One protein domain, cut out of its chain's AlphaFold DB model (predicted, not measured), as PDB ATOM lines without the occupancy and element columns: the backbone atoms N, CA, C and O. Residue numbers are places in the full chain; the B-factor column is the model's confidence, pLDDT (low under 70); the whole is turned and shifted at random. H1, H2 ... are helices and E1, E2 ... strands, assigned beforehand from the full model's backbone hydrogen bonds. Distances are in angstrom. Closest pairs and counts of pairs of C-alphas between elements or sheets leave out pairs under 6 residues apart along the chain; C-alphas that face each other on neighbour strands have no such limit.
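This is residues 140 to 199 of the 286 residues of an uncharacterized protein of Muribaculaceae bacterium (UniProt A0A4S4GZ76). A two-stranded hairpin, E1 and E2, joins the open end of a V made by two helices, H1 and H2, and its tip, residues 163 to 168, sticks out. Near the closed end of the V, the short helix H3 leads to a last strand, E3, near H1. The printed part has 60 residues, with three named helices and three named strands in the order H1 E1 E2 H2 H3 E3; the sheet, E1 - E2, is antiparallel and the class is mixed, helices and strands. The whole is only just loose, close to compact, with a radius of gyration of the C-alphas of 12.7 A and spans of 32 by 29 by 25 A.

E1 is residues 160 to 164, 13.0 A long, and E2 is residues 167 to 171, 13.5 A. H1 is residues 140 to 152, 18.4 A, from C-alpha 140 at (-31.646, 23.805, 16.760). H2 is residues 174 to 186, 18.2 A. H3 is residues 190 to 193, and E3 is residues 195 to 198, ending at C-alpha 198 (-42.410, 15.193, 17.929).

E1 and E2 form an antiparallel hairpin at 159 degrees, with N 162 and O 169 within hydrogen-bond range at 2.9 A. The closest C-alphas of E1 and H2, those of Leu 160 and Ile 177, are 7.0 A apart. H2 touches H1 with residues 181 to 185 alone, the closest C-alphas, of Val 143 and Ile 181, being 7.1 A apart. Their lines stand at a steep tilt of 42 degrees, opposite ways. H3 is close to H1 but not clearly touching, with the closest C-alphas, of Glu 140 and Ala 192, 4.6 A apart. E3 pairs with no named strand. In H1 and H2 every O i to N i+4 pair is within hydrogen-bond range; H3 is too short for such a pair.

The two C-alphas farthest apart, of Glu 152 and Ser 166, are 33.0 A apart. The printed part has no cut, and no link is long. Its mean pLDDT is 91.2, and no printed residue is under 70.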
ATOM      1  N   GLU A 140     -32.028  22.780  17.727       90.38
ATOM      2  CA  GLU A 140     -31.646  23.805  16.760       90.38
ATOM      3  C   GLU A 140     -32.674  23.968  15.634       90.38
ATOM      4  O   GLU A 140     -33.145  25.076  15.379       90.38
ATOM      5  N   ASP A 141     -33.076  22.863  15.002       89.38
ATOM      6  CA  ASP A 141     -34.018  22.874  13.880       89.38
ATOM      7  C   ASP A 141     -35.384  23.409  14.322       89.38
ATOM      8  O   ASP A 141     -36.000  24.236  13.642       89.38
ATOM      9  N   ARG A 142     -35.833  22.998  15.512       88.56
ATOM     10  CA  ARG A 142     -37.089  23.460  16.104       88.56
ATOM     11  C   ARG A 142     -37.074  24.965  16.387       88.56
ATOM     12  O   ARG A 142     -38.032  25.664  16.048       88.56
ATOM     13  N   VAL A 143     -35.993  25.476  16.978       91.00
ATOM     14  CA  VAL A 143     -35.844  26.905  17.291       91.00
ATOM     15  C   VAL A 143     -35.689  27.742  16.017       91.00
ATOM     16  O   VAL A 143     -36.299  28.807  15.911       91.00
ATOM     17  N   ASN A 144     -34.962  27.248  15.013       90.19
ATOM     18  CA  ASN A 144     -34.844  27.911  13.714       90.19
ATOM     19  C   ASN A 144     -36.200  28.036  13.008       90.19
ATOM     20  O   ASN A 144     -36.510  29.089  12.453       90.19
ATOM     21  N   ARG A 145     -37.066  27.019  13.087       87.19
ATOM     22  CA  ARG A 145     -38.435  27.144  12.563       87.19
ATOM     23  C   ARG A 145     -39.285  28.141  13.342       87.19
ATOM     24  O   ARG A 145     -40.032  28.895  12.722       87.19
ATOM     25  N   LEU A 146     -39.162  28.182  14.671       89.75
ATOM     26  CA  LEU A 146     -39.836  29.204  15.479       89.75
ATOM     27  C   LEU A 146     -39.410  30.612  15.043       89.75
ATOM     28  O   LEU A 146     -40.264  31.479  14.871       89.75
ATOM     29  N   LYS A 147     -38.111  30.825  14.800       91.12
ATOM     30  CA  LYS A 147     -37.598  32.079  14.242       91.12
ATOM     31  C   LYS A 147     -38.229  32.387  12.881       91.12
ATOM     32  O   LYS A 147     -38.800  33.460  12.732       91.12
ATOM     33  N   ASN A 148     -38.211  31.443  11.937       90.44
ATOM     34  CA  ASN A 148     -38.815  31.641  10.614       90.44
ATOM     35  C   ASN A 148     -40.294  32.042  10.721       90.44
ATOM     36  O   ASN A 148     -40.745  32.954  10.034       90.44
ATOM     37  N   ARG A 149     -41.047  31.421  11.637       87.81
ATOM     38  CA  ARG A 149     -42.450  31.768  11.877       87.81
ATOM     39  C   ARG A 149     -42.631  33.189  12.415       87.81
ATOM     40  O   ARG A 149     -43.583  33.868  12.034       87.81
ATOM     41  N   ILE A 150     -41.746  33.630  13.307       90.06
ATOM     42  CA  ILE A 150     -41.738  35.006  13.818       90.06
ATOM     43  C   ILE A 150     -41.430  35.989  12.684       90.06
ATOM     44  O   ILE A 150     -42.076  37.032  12.602       90.06
ATOM     45  N   ASP A 151     -40.497  35.642  11.799       89.19
ATOM     46  CA  ASP A 151     -40.109  36.471  10.655       89.19
ATOM     47  C   ASP A 151     -41.239  36.569   9.609       89.19
ATOM     48  O   ASP A 151     -41.501  37.649   9.084       89.19
ATOM     49  N   GLU A 152     -41.977  35.479   9.360       91.44
ATOM     50  CA  GLU A 152     -43.177  35.463   8.504       91.44
ATOM     51  C   GLU A 152     -44.332  36.303   9.067       91.44
ATOM     52  O   GLU A 152     -45.173  36.806   8.315       91.44
ATOM     53  N   ARG A 153     -44.424  36.409  10.398       89.44
ATOM     54  CA  ARG A 153     -45.541  37.048  11.106       89.44
ATOM     55  C   ARG A 153     -45.056  38.004  12.197       89.44
ATOM     56  O   ARG A 153     -45.360  37.812  13.375       89.44
ATOM     57  N   PRO A 154     -44.358  39.089  11.827       87.06
ATOM     58  CA  PRO A 154     -43.656  39.940  12.788       87.06
ATOM     59  C   PRO A 154     -44.588  40.675  13.762       87.06
ATOM     60  O   PRO A 154     -44.140  41.081  14.838       87.06
ATOM     61  N   ASN A 155     -45.863  40.827  13.383       89.00
ATOM     62  CA  ASN A 155     -46.892  41.574  14.108       89.00
ATOM     63  C   ASN A 155     -47.838  40.681  14.931       89.00
ATOM     64  O   ASN A 155     -48.674  41.213  15.667       89.00
ATOM     65  N   ASP A 156     -47.744  39.353  14.814       90.06
ATOM     66  CA  ASP A 156     -48.592  38.447  15.592       90.06
ATOM     67  C   ASP A 156     -48.228  38.545  17.085       90.06
ATOM     68  O   ASP A 156     -47.064  38.717  17.463       90.06
ATOM     69  N   LYS A 157     -49.238  38.446  17.961       90.19
ATOM     70  CA  LYS A 157     -49.011  38.383  19.413       90.19
ATOM     71  C   LYS A 157     -48.237  37.111  19.757       90.19
ATOM     72  O   LYS A 157     -48.488  36.058  19.181       90.19
ATOM     73  N   MET A 158     -47.320  37.212  20.717       90.62
ATOM     74  CA  MET A 158     -46.472  36.096  21.129       90.62
ATOM     75  C   MET A 158     -46.436  36.001  22.648       90.62
ATOM     76  O   MET A 158     -46.220  36.999  23.335       90.62
ATOM     77  N   GLU A 159     -46.626  34.784  23.139       94.06
ATOM     78  CA  GLU A 159     -46.564  34.426  24.549       94.06
ATOM     79  C   GLU A 159     -45.683  33.183  24.696       94.06
ATOM     80  O   GLU A 159     -45.709  32.290  23.849       94.06
ATOM     81  N   LEU A 160     -44.895  33.137  25.765       94.69
ATOM     82  CA  LEU A 160     -44.075  31.992  26.142       94.69
ATOM     83  C   LEU A 160     -44.581  31.464  27.483       94.69
ATOM     84  O   LEU A 160     -44.601  32.202  28.467       94.69
ATOM     85  N   ASP A 161     -44.974  30.195  27.524       96.06
ATOM     86  CA  ASP A 161     -45.370  29.495  28.746       96.06
ATOM     87  C   ASP A 161     -44.352  28.393  29.042       96.06
ATOM     88  O   ASP A 161     -44.181  27.461  28.254       96.06
ATOM     89  N   ILE A 162     -43.651  28.521  30.168       95.06
ATOM     90  CA  ILE A 162     -42.692  27.529  30.649       95.06
ATOM     91  C   ILE A 162     -43.316  26.802  31.833       95.06
ATOM     92  O   ILE A 162     -43.580  27.397  32.882       95.06
ATOM     93  N   LYS A 163     -43.500  25.491  31.689       96.69
ATOM     94  CA  LYS A 163     -43.980  24.627  32.765       96.69
ATOM     95  C   LYS A 163     -42.810  23.961  33.485       96.69
ATOM     96  O   LYS A 163     -42.017  23.263  32.863       96.69
ATOM     97  N   VAL A 164     -42.751  24.112  34.808       95.50
ATOM     98  CA  VAL A 164     -41.794  23.415  35.682       95.50
ATOM     99  C   VAL A 164     -42.576  22.668  36.757       95.50
ATOM    100  O   VAL A 164     -43.198  23.271  37.637       95.50
ATOM    101  N   GLY A 165     -42.591  21.336  36.667       94.69
ATOM    102  CA  GLY A 165     -43.462  20.505  37.497       94.69
ATOM    103  C   GLY A 165     -44.936  20.850  37.268       94.69
ATOM    104  O   GLY A 165     -45.428  20.789  36.143       94.69
ATOM    105  N   SER A 166     -45.656  21.225  38.326       94.44
ATOM    106  CA  SER A 166     -47.066  21.639  38.251       94.44
ATOM    107  C   SER A 166     -47.274  23.142  38.023       94.44
ATOM    108  O   SER A 166     -48.417  23.570  37.866       94.44
ATOM    109  N   LYS A 167     -46.210  23.955  38.013       96.75
ATOM    110  CA  LYS A 167     -46.304  25.421  37.918       96.75
ATOM    111  C   LYS A 167     -46.005  25.921  36.507       96.75
ATOM    112  O   LYS A 167     -45.133  25.383  35.830       96.75
ATOM    113  N   HIS A 168     -46.710  26.978  36.112       97.19
ATOM    114  CA  HIS A 168     -46.570  27.659  34.825       97.19
ATOM    115  C   HIS A 168     -46.017  29.073  35.017       97.19
ATOM    116  O   HIS A 168     -46.487  29.812  35.885       97.19
ATOM    117  N   PHE A 169     -45.051  29.452  34.185       96.38
ATOM    118  CA  PHE A 169     -44.456  30.784  34.129       96.38
ATOM    119  C   PHE A 169     -44.726  31.376  32.749       96.38
ATOM    120  O   PHE A 169     -44.185  30.903  31.751       96.38
ATOM    121  N   LYS A 170     -45.577  32.403  32.696       96.88
ATOM    122  CA  LYS A 170     -46.008  33.030  31.445       96.88
ATOM    123  C   LYS A 170     -45.296  34.355  31.213       96.88
ATOM    124  O   LYS A 170     -45.289  35.220  32.087       96.88
ATOM    125  N   PHE A 171     -44.778  34.537  30.008       95.44
ATOM    126  CA  PHE A 171     -44.168  35.769  29.529       95.44
ATOM    127  C   PHE A 171     -44.947  36.258  28.309       95.44
ATOM    128  O   PHE A 171     -45.080  35.530  27.331       95.44
ATOM    129  N   ALA A 172     -45.439  37.496  28.349       94.44
ATOM    130  CA  ALA A 172     -46.127  38.142  27.221       94.44
ATOM    131  C   ALA A 172     -45.298  39.278  26.589       94.44
ATOM    132  O   ALA A 172     -45.733  39.943  25.650       94.44
ATOM    133  N   ASN A 173     -44.093  39.538  27.111       94.56
ATOM    134  CA  ASN A 173     -43.201  40.553  26.563       94.56
ATOM    135  C   ASN A 173     -42.484  40.000  25.322       94.56
ATOM    136  O   ASN A 173     -41.560  39.195  25.435       94.56
ATOM    137  N   GLN A 174     -42.893  40.456  24.139       91.56
ATOM    138  CA  GLN A 174     -42.349  39.966  22.871       91.56
ATOM    139  C   GLN A 174     -40.850  40.230  22.711       91.56
ATOM    140  O   GLN A 174     -40.151  39.378  22.170       91.56
ATOM    141  N   GLN A 175     -40.352  41.379  23.179       91.81
ATOM    142  CA  GLN A 175     -38.935  41.719  23.053       91.81
ATOM    143  C   GLN A 175     -38.076  40.735  23.849       91.81
ATOM    144  O   GLN A 175     -37.108  40.203  23.319       91.81
ATOM    145  N   PHE A 176     -38.485  40.428  25.083       93.88
ATOM    146  CA  PHE A 176     -37.832  39.417  25.913       93.88
ATOM    147  C   PHE A 176     -37.802  38.045  25.225       93.88
ATOM    148  O   PHE A 176     -36.744  37.424  25.136       93.88
ATOM    149  N   ILE A 177     -38.939  37.594  24.683       94.50
ATOM    150  CA  ILE A 177     -39.039  36.287  24.015       94.50
ATOM    151  C   ILE A 177     -38.146  36.239  22.764       94.50
ATOM    152  O   ILE A 177     -37.389  35.283  22.591       94.50
ATOM    153  N   LYS A 178     -38.168  37.283  21.919       92.00
ATOM    154  CA  LYS A 178     -37.300  37.382  20.730       92.00
ATOM    155  C   LYS A 178     -35.820  37.372  21.114       92.00
ATOM    156  O   LYS A 178     -35.037  36.678  20.472       92.00
ATOM    157  N   SER A 179     -35.437  38.094  22.168       93.06
ATOM    158  CA  SER A 179     -34.059  38.099  22.671       93.06
ATOM    159  C   SER A 179     -33.612  36.725  23.172       93.06
ATOM    160  O   SER A 179     -32.480  36.335  22.901       93.06
ATOM    161  N   LEU A 180     -34.486  35.968  23.842       93.50
ATOM    162  CA  LEU A 180     -34.181  34.610  24.301       93.50
ATOM    163  C   LEU A 180     -33.924  33.655  23.124       93.50
ATOM    164  O   LEU A 180     -32.925  32.938  23.121       93.50
ATOM    165  N   ILE A 181     -34.775  33.703  22.094       92.75
ATOM    166  CA  ILE A 181     -34.616  32.907  20.865       92.75
ATOM    167  C   ILE A 181     -33.325  33.290  20.133       92.75
ATOM    168  O   ILE A 181     -32.534  32.420  19.771       92.75
ATOM    169  N   ALA A 182     -33.077  34.589  19.948       91.38
ATOM    170  CA  ALA A 182     -31.868  35.076  19.289       91.38
ATOM    171  C   ALA A 182     -30.599  34.682  20.056       91.38
ATOM    172  O   ALA A 182     -29.605  34.308  19.438       91.38
ATOM    173  N   SER A 183     -30.632  34.728  21.392       92.75
ATOM    174  CA  SER A 183     -29.517  34.266  22.219       92.75
ATOM    175  C   SER A 183     -29.245  32.786  21.987       92.75
ATOM    176  O   SER A 183     -28.104  32.436  21.731       92.75
ATOM    177  N   PHE A 184     -30.270  31.927  22.013       92.06
ATOM    178  CA  PHE A 184     -30.090  30.494  21.770       92.06
ATOM    179  C   PHE A 184     -29.394  30.222  20.431       92.06
ATOM    180  O   PHE A 184     -28.406  29.493  20.389       92.06
ATOM    181  N   ILE A 185     -29.872  30.860  19.356       89.62
ATOM    182  CA  ILE A 185     -29.350  30.671  17.995       89.62
ATOM    183  C   ILE A 185     -27.896  31.144  17.878       89.62
ATOM    184  O   ILE A 185     -27.085  30.485  17.238       89.62
ATOM    185  N   ASN A 186     -27.546  32.267  18.506       89.31
ATOM    186  CA  ASN A 186     -26.205  32.846  18.388       89.31
ATOM    187  C   ASN A 186     -25.178  32.237  19.359       89.31
ATOM    188  O   ASN A 186     -23.985  32.503  19.227       89.31
ATOM    189  N   SER A 187     -25.616  31.471  20.360       88.12
ATOM    190  CA  SER A 187     -24.746  30.984  21.436       88.12
ATOM    191  C   SER A 187     -24.067  29.635  21.161       88.12
ATOM    192  O   SER A 187     -23.319  29.194  22.027       88.12
ATOM    193  N   ASN A 188     -24.291  28.987  20.006       82.38
ATOM    194  CA  ASN A 188     -23.706  27.676  19.653       82.38
ATOM    195  C   ASN A 188     -23.738  26.669  20.820       82.38
ATOM    196  O   ASN A 188     -22.742  26.018  21.141       82.38
ATOM    197  N   LEU A 189     -24.876  26.594  21.512       86.94
ATOM    198  CA  LEU A 189     -25.011  25.793  22.725       86.94
ATOM    199  C   LEU A 189     -24.947  24.299  22.393       86.94
ATOM    200  O   LEU A 189     -25.553  23.855  21.423       86.94
ATOM    201  N   GLU A 190     -24.324  23.490  23.252       85.88
ATOM    202  CA  GLU A 190     -24.378  22.023  23.117       85.88
ATOM    203  C   GLU A 190     -25.823  21.497  23.131       85.88
ATOM    204  O   GLU A 190     -26.142  20.516  22.458       85.88
ATOM    205  N   SER A 191     -26.726  22.193  23.834       85.62
ATOM    206  CA  SER A 191     -28.158  21.884  23.855       85.62
ATOM    207  C   SER A 191     -28.832  22.002  22.485       85.62
ATOM    208  O   SER A 191     -29.871  21.384  22.279       85.62
ATOM    209  N   ALA A 192     -28.237  22.706  21.518       85.19
ATOM    210  CA  ALA A 192     -28.713  22.752  20.136       85.19
ATOM    211  C   ALA A 192     -28.709  21.360  19.471       85.19
ATOM    212  O   ALA A 192     -29.577  21.060  18.650       85.19
ATOM    213  N   ASN A 193     -27.778  20.490  19.883       87.75
ATOM    214  CA  ASN A 193     -27.661  19.110  19.406       87.75
ATOM    215  C   ASN A 193     -28.560  18.118  20.153       87.75
ATOM    216  O   ASN A 193     -28.636  16.958  19.750       87.75
ATOM    217  N   GLN A 194     -29.231  18.539  21.230       91.94
ATOM    218  CA  GLN A 194     -30.208  17.685  21.896       91.94
ATOM    219  C   GLN A 194     -31.410  17.451  20.985       91.94
ATOM    220  O   GLN A 194     -31.716  18.260  20.105       91.94
ATOM    221  N   VAL A 195     -32.080  16.323  21.202       91.50
ATOM    222  CA  VAL A 195     -33.202  15.889  20.378       91.50
ATOM    223  C   VAL A 195     -34.448  15.661  21.215       91.50
ATOM    224  O   VAL A 195     -34.373  15.210  22.357       91.50
ATOM    225  N   GLU A 196     -35.599  15.921  20.609       89.06
ATOM    226  CA  GLU A 196     -36.906  15.526  21.120       89.06
ATOM    227  C   GLU A 196     -37.638  14.691  20.074       89.06
ATOM    228  O   GLU A 196     -37.297  14.694  18.890       89.06
ATOM    229  N   ILE A 197     -38.669  13.979  20.523       88.94
ATOM    230  CA  ILE A 197     -39.590  13.283  19.634       88.94
ATOM    231  C   ILE A 197     -40.849  14.131  19.501       88.94
ATOM    232  O   ILE A 197     -41.550  14.386  20.482       88.94
ATOM    233  N   ILE A 198     -41.145  14.546  18.275       88.25
ATOM    234  CA  ILE A 198     -42.410  15.193  17.929       88.25
ATOM    235  C   ILE A 198     -43.395  14.152  17.402       88.25
ATOM    236  O   ILE A 198     -43.025  13.269  16.627       88.25
ATOM    237  N   TYR A 199     -44.657  14.264  17.810       88.50
ATOM    238  CA  TYR A 199     -45.729  13.345  17.425       88.50
ATOM    239  C   TYR A 199     -46.820  14.081  16.638       88.50
ATOM    240  O   TYR A 199     -47.072  15.260  16.913       88.50
TER     241      TYR A 199